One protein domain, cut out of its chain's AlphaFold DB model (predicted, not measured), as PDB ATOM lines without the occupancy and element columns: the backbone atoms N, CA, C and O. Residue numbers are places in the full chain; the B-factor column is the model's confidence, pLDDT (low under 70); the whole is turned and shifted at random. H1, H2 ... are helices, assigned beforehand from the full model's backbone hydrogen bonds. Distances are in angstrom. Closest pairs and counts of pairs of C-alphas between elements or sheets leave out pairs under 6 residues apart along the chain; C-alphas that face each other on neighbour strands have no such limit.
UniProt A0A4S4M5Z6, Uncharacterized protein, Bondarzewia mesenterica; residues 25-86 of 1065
ATOM      1  N   LEU A  25      20.061 -12.229  11.234       58.31
ATOM      2  CA  LEU A  25      18.619 -12.162  11.506       58.31
ATOM      3  C   LEU A  25      18.305 -11.686  12.936       58.31
ATOM      4  O   LEU A  25      17.341 -10.949  13.131       58.31
ATOM      5  N   ARG A  26      19.117 -12.059  13.936       62.59
ATOM      6  CA  ARG A  26      18.932 -11.578  15.318       62.59
ATOM      7  C   ARG A  26      19.309 -10.112  15.489       62.59
ATOM      8  O   ARG A  26      18.586  -9.399  16.174       62.59
ATOM      9  N   LEU A  27      20.393  -9.663  14.860       67.56
ATOM     10  CA  LEU A  27      20.809  -8.257  14.890       67.56
ATOM     11  C   LEU A  27      19.747  -7.343  14.256       67.56
ATOM     12  O   LEU A  27      19.400  -6.312  14.827       67.56
ATOM     13  N   VAL A  28      19.157  -7.774  13.135       73.69
ATOM     14  CA  VAL A  28      18.024  -7.086  12.494       73.69
ATOM     15  C   VAL A  28      16.787  -7.069  13.402       73.69
ATOM     16  O   VAL A  28      16.160  -6.024  13.530       73.69
ATOM     17  N   SER A  29      16.459  -8.177  14.082       74.62
ATOM     18  CA  SER A  29      15.346  -8.213  15.050       74.62
ATOM     19  C   SER A  29      15.540  -7.221  16.199       74.62
ATOM     20  O   SER A  29      14.629  -6.463  16.498       74.62
ATOM     21  N   ILE A  30      16.734  -7.175  16.804       75.94
ATOM     22  CA  ILE A  30      17.045  -6.249  17.908       75.94
ATOM     23  C   ILE A  30      16.962  -4.788  17.439       75.94
ATOM     24  O   ILE A  30      16.506  -3.925  18.186       75.94
ATOM     25  N   LEU A  31      17.372  -4.507  16.200       80.44
ATOM     26  CA  LEU A  31      17.259  -3.177  15.605       80.44
ATOM     27  C   LEU A  31      15.796  -2.757  15.401       80.44
ATOM     28  O   LEU A  31      15.466  -1.621  15.734       80.44
ATOM     29  N   TYR A  32      14.919  -3.652  14.934       81.56
ATOM     30  CA  TYR A  32      13.479  -3.373  14.863       81.56
ATOM     31  C   TYR A  32      12.862  -3.165  16.255       81.56
ATOM     32  O   TYR A  32      12.180  -2.163  16.458       81.56
ATOM     33  N   ASP A  33      13.163  -4.037  17.225       82.38
ATOM     34  CA  ASP A  33      12.642  -3.941  18.598       82.38
ATOM     35  C   ASP A  33      12.999  -2.593  19.263       82.38
ATOM     36  O   ASP A  33      12.185  -2.009  19.974       82.38
ATOM     37  N   ILE A  34      14.219  -2.085  19.041       82.62
ATOM     38  CA  ILE A  34      14.684  -0.802  19.600       82.62
ATOM     39  C   ILE A  34      14.135   0.391  18.794       82.62
ATOM     40  O   ILE A  34      13.860   1.442  19.371       82.62
ATOM     41  N   GLN A  35      13.929   0.254  17.480       84.06
ATOM     42  CA  GLN A  35      13.293   1.303  16.674       84.06
ATOM     43  C   GLN A  35      11.814   1.504  17.034       84.06
ATOM     44  O   GLN A  35      11.374   2.649  17.101       84.06
ATOM     45  N   GLU A  36      11.055   0.443  17.332       84.19
ATOM     46  CA  GLU A  36       9.677   0.584  17.836       84.19
ATOM     47  C   GLU A  36       9.611   1.235  19.232       84.19
ATOM     48  O   GLU A  36       8.613   1.872  19.561       84.19
ATOM     49  N   GLU A  37      10.665   1.106  20.046       84.00
ATOM     50  CA  GLU A  37      10.719   1.627  21.419       84.00
ATOM     51  C   GLU A  37      11.135   3.113  21.500       84.00
ATOM     52  O   GLU A  37      10.658   3.827  22.380       84.00
ATOM     53  N   PHE A  38      11.994   3.596  20.586       84.38
ATOM     54  CA  PHE A  38      12.597   4.945  20.658       84.38
ATOM     55  C   PHE A  38      12.340   5.865  19.446       84.38
ATOM     56  O   PHE A  38      12.828   6.998  19.433       84.38
ATOM     57  N   CYS A  39      11.557   5.447  18.447       79.06
ATOM     58  CA  CYS A  39      11.040   6.344  17.403       79.06
ATOM     59  C   CYS A  39       9.569   6.719  17.698       79.06
ATOM     60  O   CYS A  39       8.786   5.852  18.075       79.06
ATOM     61  N   PRO A  40       9.143   7.989  17.517       73.00
ATOM     62  CA  PRO A  40       9.826   9.062  16.793       73.00
ATOM     63  C   PRO A  40      10.815   9.990  17.544       73.00
ATOM     64  O   PRO A  40      11.394  10.807  16.829       73.00
ATOM     65  N   PRO A  41      11.044   9.968  18.882       78.31
ATOM     66  CA  PRO A  41      11.904  10.983  19.511       78.31
ATOM     67  C   PRO A  41      13.385  10.898  19.099       78.31
ATOM     68  O   PRO A  41      14.079  11.911  19.158       78.31
ATOM     69  N   LEU A  42      13.873   9.735  18.646       81.12
ATOM     70  CA  LEU A  42      15.229   9.559  18.109       81.12
ATOM     71  C   LEU A  42      15.228   9.056  16.658       81.12
ATOM     72  O   LEU A  42      14.325   8.336  16.226       81.12
ATOM     73  N   ASP A  43      16.277   9.409  15.907       84.94
ATOM     74  CA  ASP A  43      16.465   8.946  14.528       84.94
ATOM     75  C   ASP A  43      16.965   7.490  14.470       84.94
ATOM     76  O   ASP A  43      17.927   7.087  15.129       84.94
ATOM     77  N   THR A  44      16.344   6.729  13.573       83.12
ATOM     78  CA  THR A  44      16.751   5.404  13.096       83.12
ATOM     79  C   THR A  44      18.247   5.279  12.781       83.12
ATOM     80  O   THR A  44      18.827   4.227  13.057       83.12
ATOM     81  N   THR A  45      18.891   6.328  12.247       82.94
ATOM     82  CA  THR A  45      20.331   6.312  11.919       82.94
ATOM     83  C   THR A  45      21.220   6.297  13.165       82.94
ATOM     84  O   THR A  45      22.218   5.577  13.202       82.94
ATOM     85  N   LEU A  46      20.823   7.023  14.213       83.12
ATOM     86  CA  LEU A  46      21.513   7.066  15.502       83.12
ATOM     87  C   LEU A  46      21.359   5.729  16.239       83.12
ATOM     88  O   LEU A  46      22.342   5.193  16.746       83.12
ATOM     89  N   ILE A  47      20.158   5.143  16.221       84.00
ATOM     90  CA  ILE A  47      19.903   3.805  16.779       84.00
ATOM     91  C   ILE A  47      20.768   2.748  16.069       84.00
ATOM     92  O   ILE A  47      21.415   1.934  16.729       84.00
ATOM     93  N   ALA A  48      20.850   2.793  14.735       81.88
ATOM     94  CA  ALA A  48      21.699   1.888  13.961       81.88
ATOM     95  C   ALA A  48      23.197   2.053  14.287       81.88
ATOM     96  O   ALA A  48      23.913   1.056  14.358       81.88
ATOM     97  N   ALA A  49      23.667   3.282  14.537       82.44
ATOM     98  CA  ALA A  49      25.051   3.545  14.934       82.44
ATOM     99  C   ALA A  49      25.390   2.957  16.317       82.44
ATOM    100  O   ALA A  49      26.416   2.297  16.454       82.44
ATOM    101  N   PHE A  50      24.511   3.114  17.317       81.44
ATOM    102  CA  PHE A  50      24.703   2.500  18.642       81.44
ATOM    103  C   PHE A  50      24.731   0.966  18.587       81.44
ATOM    104  O   PHE A  50      25.491   0.340  19.320       81.44
ATOM    105  N   ILE A  51      23.926   0.354  17.715       79.25
ATOM    106  CA  ILE A  51      23.904  -1.104  17.527       79.25
ATOM    107  C   ILE A  51      25.153  -1.591  16.769       79.25
ATOM    108  O   ILE A  51      25.649  -2.677  17.058       79.25
ATOM    109  N   ALA A  52      25.692  -0.798  15.839       78.56
ATOM    110  CA  ALA A  52      26.911  -1.126  15.095       78.56
ATOM    111  C   ALA A  52      28.202  -1.047  15.937       78.56
ATOM    112  O   ALA A  52      29.199  -1.662  15.564       78.56
ATOM    113  N   ASP A  53      28.186  -0.324  17.063       78.00
ATOM    114  CA  ASP A  53      29.321  -0.197  17.998       78.00
ATOM    115  C   ASP A  53      29.416  -1.384  18.992       78.00
ATOM    116  O   ASP A  53      30.323  -1.466  19.823       78.00
ATOM    117  N   LEU A  54      28.487  -2.350  18.907       72.19
ATOM    118  CA  LEU A  54      28.519  -3.595  19.676       72.19
ATOM    119  C   LEU A  54      29.563  -4.567  19.104       72.19
ATOM    120  O   LEU A  54      29.349  -5.219  18.086       72.19
ATOM    121  N   GLY A  55      30.685  -4.720  19.810       61.50
ATOM    122  CA  GLY A  55      31.787  -5.613  19.417       61.50
ATOM    123  C   GLY A  55      31.551  -7.119  19.625       61.50
ATOM    124  O   GLY A  55      32.502  -7.893  19.505       61.50
ATOM    125  N   SER A  56      30.337  -7.546  19.982       60.81
ATOM    126  CA  SER A  56      29.989  -8.927  20.332       60.81
ATOM    127  C   SER A  56      28.899  -9.484  19.410       60.81
ATOM    128  O   SER A  56      27.802  -8.942  19.310       60.81
ATOM    129  N   ASP A  57      29.199 -10.599  18.739       61.69
ATOM    130  CA  ASP A  57      28.307 -11.243  17.769       61.69
ATOM    131  C   ASP A  57      28.022 -12.695  18.231       61.69
ATOM    132  O   ASP A  57      28.912 -13.549  18.143       61.69
ATOM    133  N   PRO A  58      26.829 -13.018  18.779       59.69
ATOM    134  CA  PRO A  58      25.687 -12.138  19.034       59.69
ATOM    135  C   PRO A  58      25.854 -11.277  20.306       59.69
ATOM    136  O   PRO A  58      26.489 -11.729  21.266       59.69
ATOM    137  N   PRO A  59      25.205 -10.099  20.376       68.69
ATOM    138  CA  PRO A  59      25.335  -9.196  21.515       68.69
ATOM    139  C   PRO A  59      24.684  -9.763  22.777       68.69
ATOM    140  O   PRO A  59      23.619 -10.392  22.738       68.69
ATOM    141  N   SER A  60      25.316  -9.536  23.929       77.31
ATOM    142  CA  SER A  60      24.786  -9.992  25.209       77.31
ATOM    143  C   SER A  60      23.607  -9.129  25.659       77.31
ATOM    144  O   SER A  60      23.517  -7.930  25.387       77.31
ATOM    145  N   LYS A  61      22.704  -9.731  26.441       77.56
ATOM    146  CA  LYS A  61      21.538  -9.019  26.980       77.56
ATOM    147  C   LYS A  61      21.931  -7.789  27.819       77.56
ATOM    148  O   LYS A  61      21.208  -6.802  27.816       77.56
ATOM    149  N   GLN A  62      23.086  -7.826  28.489       77.62
ATOM    150  CA  GLN A  62      23.574  -6.710  29.306       77.62
ATOM    151  C   GLN A  62      24.026  -5.505  28.468       77.62
ATOM    152  O   GLN A  62      23.856  -4.373  28.915       77.62
ATOM    153  N   GLU A  63      24.560  -5.732  27.265       79.25
ATOM    154  CA  GLU A  63      24.951  -4.666  26.335       79.25
ATOM    155  C   GLU A  63      23.713  -4.016  25.697       79.25
ATOM    156  O   GLU A  63      23.606  -2.789  25.672       79.25
ATOM    157  N   VAL A  64      22.721  -4.823  25.299       82.00
ATOM    158  CA  VAL A  64      21.418  -4.339  24.797       82.00
ATOM    159  C   VAL A  64      20.676  -3.522  25.866       82.00
ATOM    160  O   VAL A  64      20.223  -2.410  25.596       82.00
ATOM    161  N   ASP A  65      20.611  -4.021  27.106       82.00
ATOM    162  CA  ASP A  65      20.035  -3.289  28.245       82.00
ATOM    163  C   ASP A  65      20.857  -2.029  28.608       82.00
ATOM    164  O   ASP A  65      20.338  -1.107  29.237       82.00
ATOM    165  N   GLY A  66      22.138  -1.973  28.226       84.50
ATOM    166  CA  GLY A  66      22.999  -0.795  28.347       84.50
ATOM    167  C   GLY A  66      22.634   0.297  27.340       84.50
ATOM    168  O   GLY A  66      22.374   1.429  27.744       84.50
ATOM    169  N   ILE A  67      22.539  -0.056  26.052       86.25
ATOM    170  CA  ILE A  67      22.128   0.868  24.980       86.25
ATOM    171  C   ILE A  67      20.724   1.414  25.236       86.25
ATOM    172  O   ILE A  67      20.523   2.622  25.124       86.25
ATOM    173  N   ARG A  68      19.775   0.568  25.666       89.50
ATOM    174  CA  ARG A  68      18.419   1.008  26.038       89.50
ATOM    175  C   ARG A  68      18.431   2.164  27.037       89.50
ATOM    176  O   ARG A  68      17.740   3.148  26.810       89.50
ATOM    177  N   ARG A  69      19.255   2.100  28.094       87.88
ATOM    178  CA  ARG A  69      19.366   3.192  29.086       87.88
ATOM    179  C   ARG A  69      19.901   4.484  28.469       87.88
ATOM    180  O   ARG A  69      19.371   5.549  28.768       87.88
ATOM    181  N   SER A  70      20.914   4.397  27.606       88.00
ATOM    182  CA  SER A  70      21.465   5.566  26.906       88.00
ATOM    183  C   SER A  70      20.439   6.202  25.963       88.00
ATOM    184  O   SER A  70      20.278   7.420  25.970       88.00
ATOM    185  N   LEU A  71      19.694   5.387  25.207       89.12
ATOM    186  CA  LEU A  71      18.617   5.858  24.332       89.12
ATOM    187  C   LEU A  71      17.432   6.431  25.126       89.12
ATOM    188  O   LEU A  71      16.875   7.438  24.708       89.12
ATOM    189  N   THR A  72      17.093   5.881  26.300       89.38
ATOM    190  CA  THR A  72      16.064   6.464  27.188       89.38
ATOM    191  C   THR A  72      16.430   7.881  27.634       89.38
ATOM    192  O   THR A  72      15.566   8.752  27.644       89.38
ATOM    193  N   ILE A  73      17.699   8.133  27.973       88.69
ATOM    194  CA  ILE A  73      18.164   9.473  28.369       88.69
ATOM    195  C   ILE A  73      18.093  10.435  27.174       88.69
ATOM    196  O   ILE A  73      17.519  11.512  27.292       88.69
ATOM    197  N   LEU A  74      18.604  10.024  26.008       86.31
ATOM    198  CA  LEU A  74      18.581  10.850  24.795       86.31
ATOM    199  C   LEU A  74      17.154  11.156  24.309       86.31
ATOM    200  O   LEU A  74      16.894  12.268  23.861       86.31
ATOM    201  N   ALA A  75      16.227  10.200  24.416       88.06
ATOM    202  CA  ALA A  75      14.825  10.407  24.064       88.06
ATOM    203  C   ALA A  75      14.142  11.411  25.009       88.06
ATOM    204  O   ALA A  75      13.414  12.281  24.538       88.06
ATOM    205  N   ALA A  76      14.424  11.344  26.316       85.00
ATOM    206  CA  ALA A  76      13.877  12.275  27.303       85.00
ATOM    207  C   ALA A  76      14.405  13.716  27.141       85.00
ATOM    208  O   ALA A  76      13.661  14.669  27.373       85.00
ATOM    209  N   ASP A  77      15.667  13.886  26.731       84.25
ATOM    210  CA  ASP A  77      16.228  15.203  26.396       84.25
ATOM    211  C   ASP A  77      15.619  15.756  25.092       84.25
ATOM    212  O   ASP A  77      15.246  16.929  25.030       84.25
ATOM    213  N   ALA A  78      15.448  14.910  24.066       84.12
ATOM    214  CA  ALA A  78      14.820  15.295  22.799       84.12
ATOM    215  C   ALA A  78      13.345  15.708  22.970       84.12
ATOM    216  O   ALA A  78      12.898  16.678  22.355       84.12
ATOM    217  N   GLU A  79      12.597  15.014  23.832       83.94
ATOM    218  CA  GLU A  79      11.197  15.326  24.138       83.94
ATOM    219  C   GLU A  79      11.068  16.663  24.895       83.94
ATOM    220  O   GLU A  79      10.286  17.520  24.485       83.94
ATOM    221  N   GLN A  80      11.920  16.924  25.896       80.69
ATOM    222  CA  GLN A  80      11.980  18.233  26.575       80.69
ATOM    223  C   GLN A  80      12.328  19.386  25.623       80.69
ATOM    224  O   GLN A  80      11.806  20.495  25.764       80.69
ATOM    225  N   GLN A  81      13.215  19.147  24.652       77.19
ATOM    226  CA  GLN A  81      13.586  20.156  23.665       77.19
ATOM    227  C   GLN A  81      12.430  20.440  22.689       77.19
ATOM    228  O   GLN A  81      12.155  21.604  22.396       77.19
ATOM    229  N   ALA A  82      11.696  19.407  22.262       74.12
ATOM    230  CA  ALA A  82      10.488  19.555  21.453       74.12
ATOM    231  C   ALA A  82       9.367  20.298  22.206       74.12
ATOM    232  O   ALA A  82       8.735  21.187  21.632       74.12
ATOM    233  N   GLU A  83       9.159  20.015  23.498       76.38
ATOM    234  CA  GLU A  83       8.220  20.765  24.346       76.38
ATOM    235  C   GLU A  83       8.621  22.245  24.473       76.38
ATOM    236  O   GLU A  83       7.767  23.129  24.395       76.38
ATOM    237  N   GLN A  84       9.915  22.553  24.619       69.38
ATOM    238  CA  GLN A  84      10.393  23.941  24.669       69.38
ATOM    239  C   GLN A  84      10.222  24.674  23.330       69.38
ATOM    240  O   GLN A  84       9.854  25.853  23.329       69.38
ATOM    241  N   GLU A  85      10.412  23.992  22.198       65.56
ATOM    242  CA  GLU A  85      10.095  24.538  20.877       65.56
ATOM    243  C   GLU A  85       8.582  24.729  20.679       65.56
ATOM    244  O   GLU A  85       8.172  25.774  20.170       65.56
ATOM    245  N   GLU A  86       7.726  23.811  21.141       64.75
ATOM    246  CA  GLU A  86       6.267  23.984  21.088       64.75
ATOM    247  C   GLU A  86       5.796  25.139  21.989       64.75
ATOM    248  O   GLU A  86       4.972  25.954  21.569       64.75
TER     249      GLU A  86
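This is residues 25 to 86 of the 1065 residues of an uncharacterized protein of Bondarzewia mesenterica (UniProt A0A4S4M5Z6). One long helix, H3, makes the length of this slender domain, and two shorter helices, H1 and H2, lie along part of it. The last residues of H3 reach past both of them. The printed part has 62 residues with three named helices, in the order H1, H2, H3, and no named strand; its class is all helix. It is only just compact, close to loose, with a radius of gyration of the C-alphas of 12.5 A, and spans 41 by 18 by 15 A.

Find C-alpha 25 at (18.619, -12.162, 11.506); from there H1, residues 25 to 38, runs 20.3 A to C-alpha 38 at (12.597, 4.945, 20.658). Next look at residues 44 to 52 for H2, 12.2 A long. H3, residues 61 to 86, runs 36.8 A and ends at C-alpha 86, (6.267, 23.984, 21.088).

H1 touches H2 with its residues 31 to 35 alone; look at Gln 35 and Thr 44, their closest C-alphas, 6.4 A apart. These two run opposite ways at a steep tilt of 45 degrees. Residues 34 to 38 of H1 touch residues 68 to 75 of H3, the closest C-alphas being those of Phe 38 and Ala 75, 6.8 A apart; the tilt is shallow, 31 degrees, the same way. H2 and H3 form a helical hairpin and only just touch, with 3 pairs of C-alphas within 8 A; the closest are those of Phe 50 and Ile 67, 7.0 A apart. They run opposite ways at a shallow tilt of 24 degrees. In H1 and H2 every O i to N i+4 pair is within hydrogen-bond range, in H3 21 of 22.

The C-alphas farthest apart are those of Asp 57 and Glu 86, at 41.7 A. The printed part has no cut; the link from H1 to H2 is tight, that from H2 to H3 short. The mean pLDDT of the printed part is 78.6; look for values under 70 at residues 25 to 27, 55 to 59 and 84 to 86.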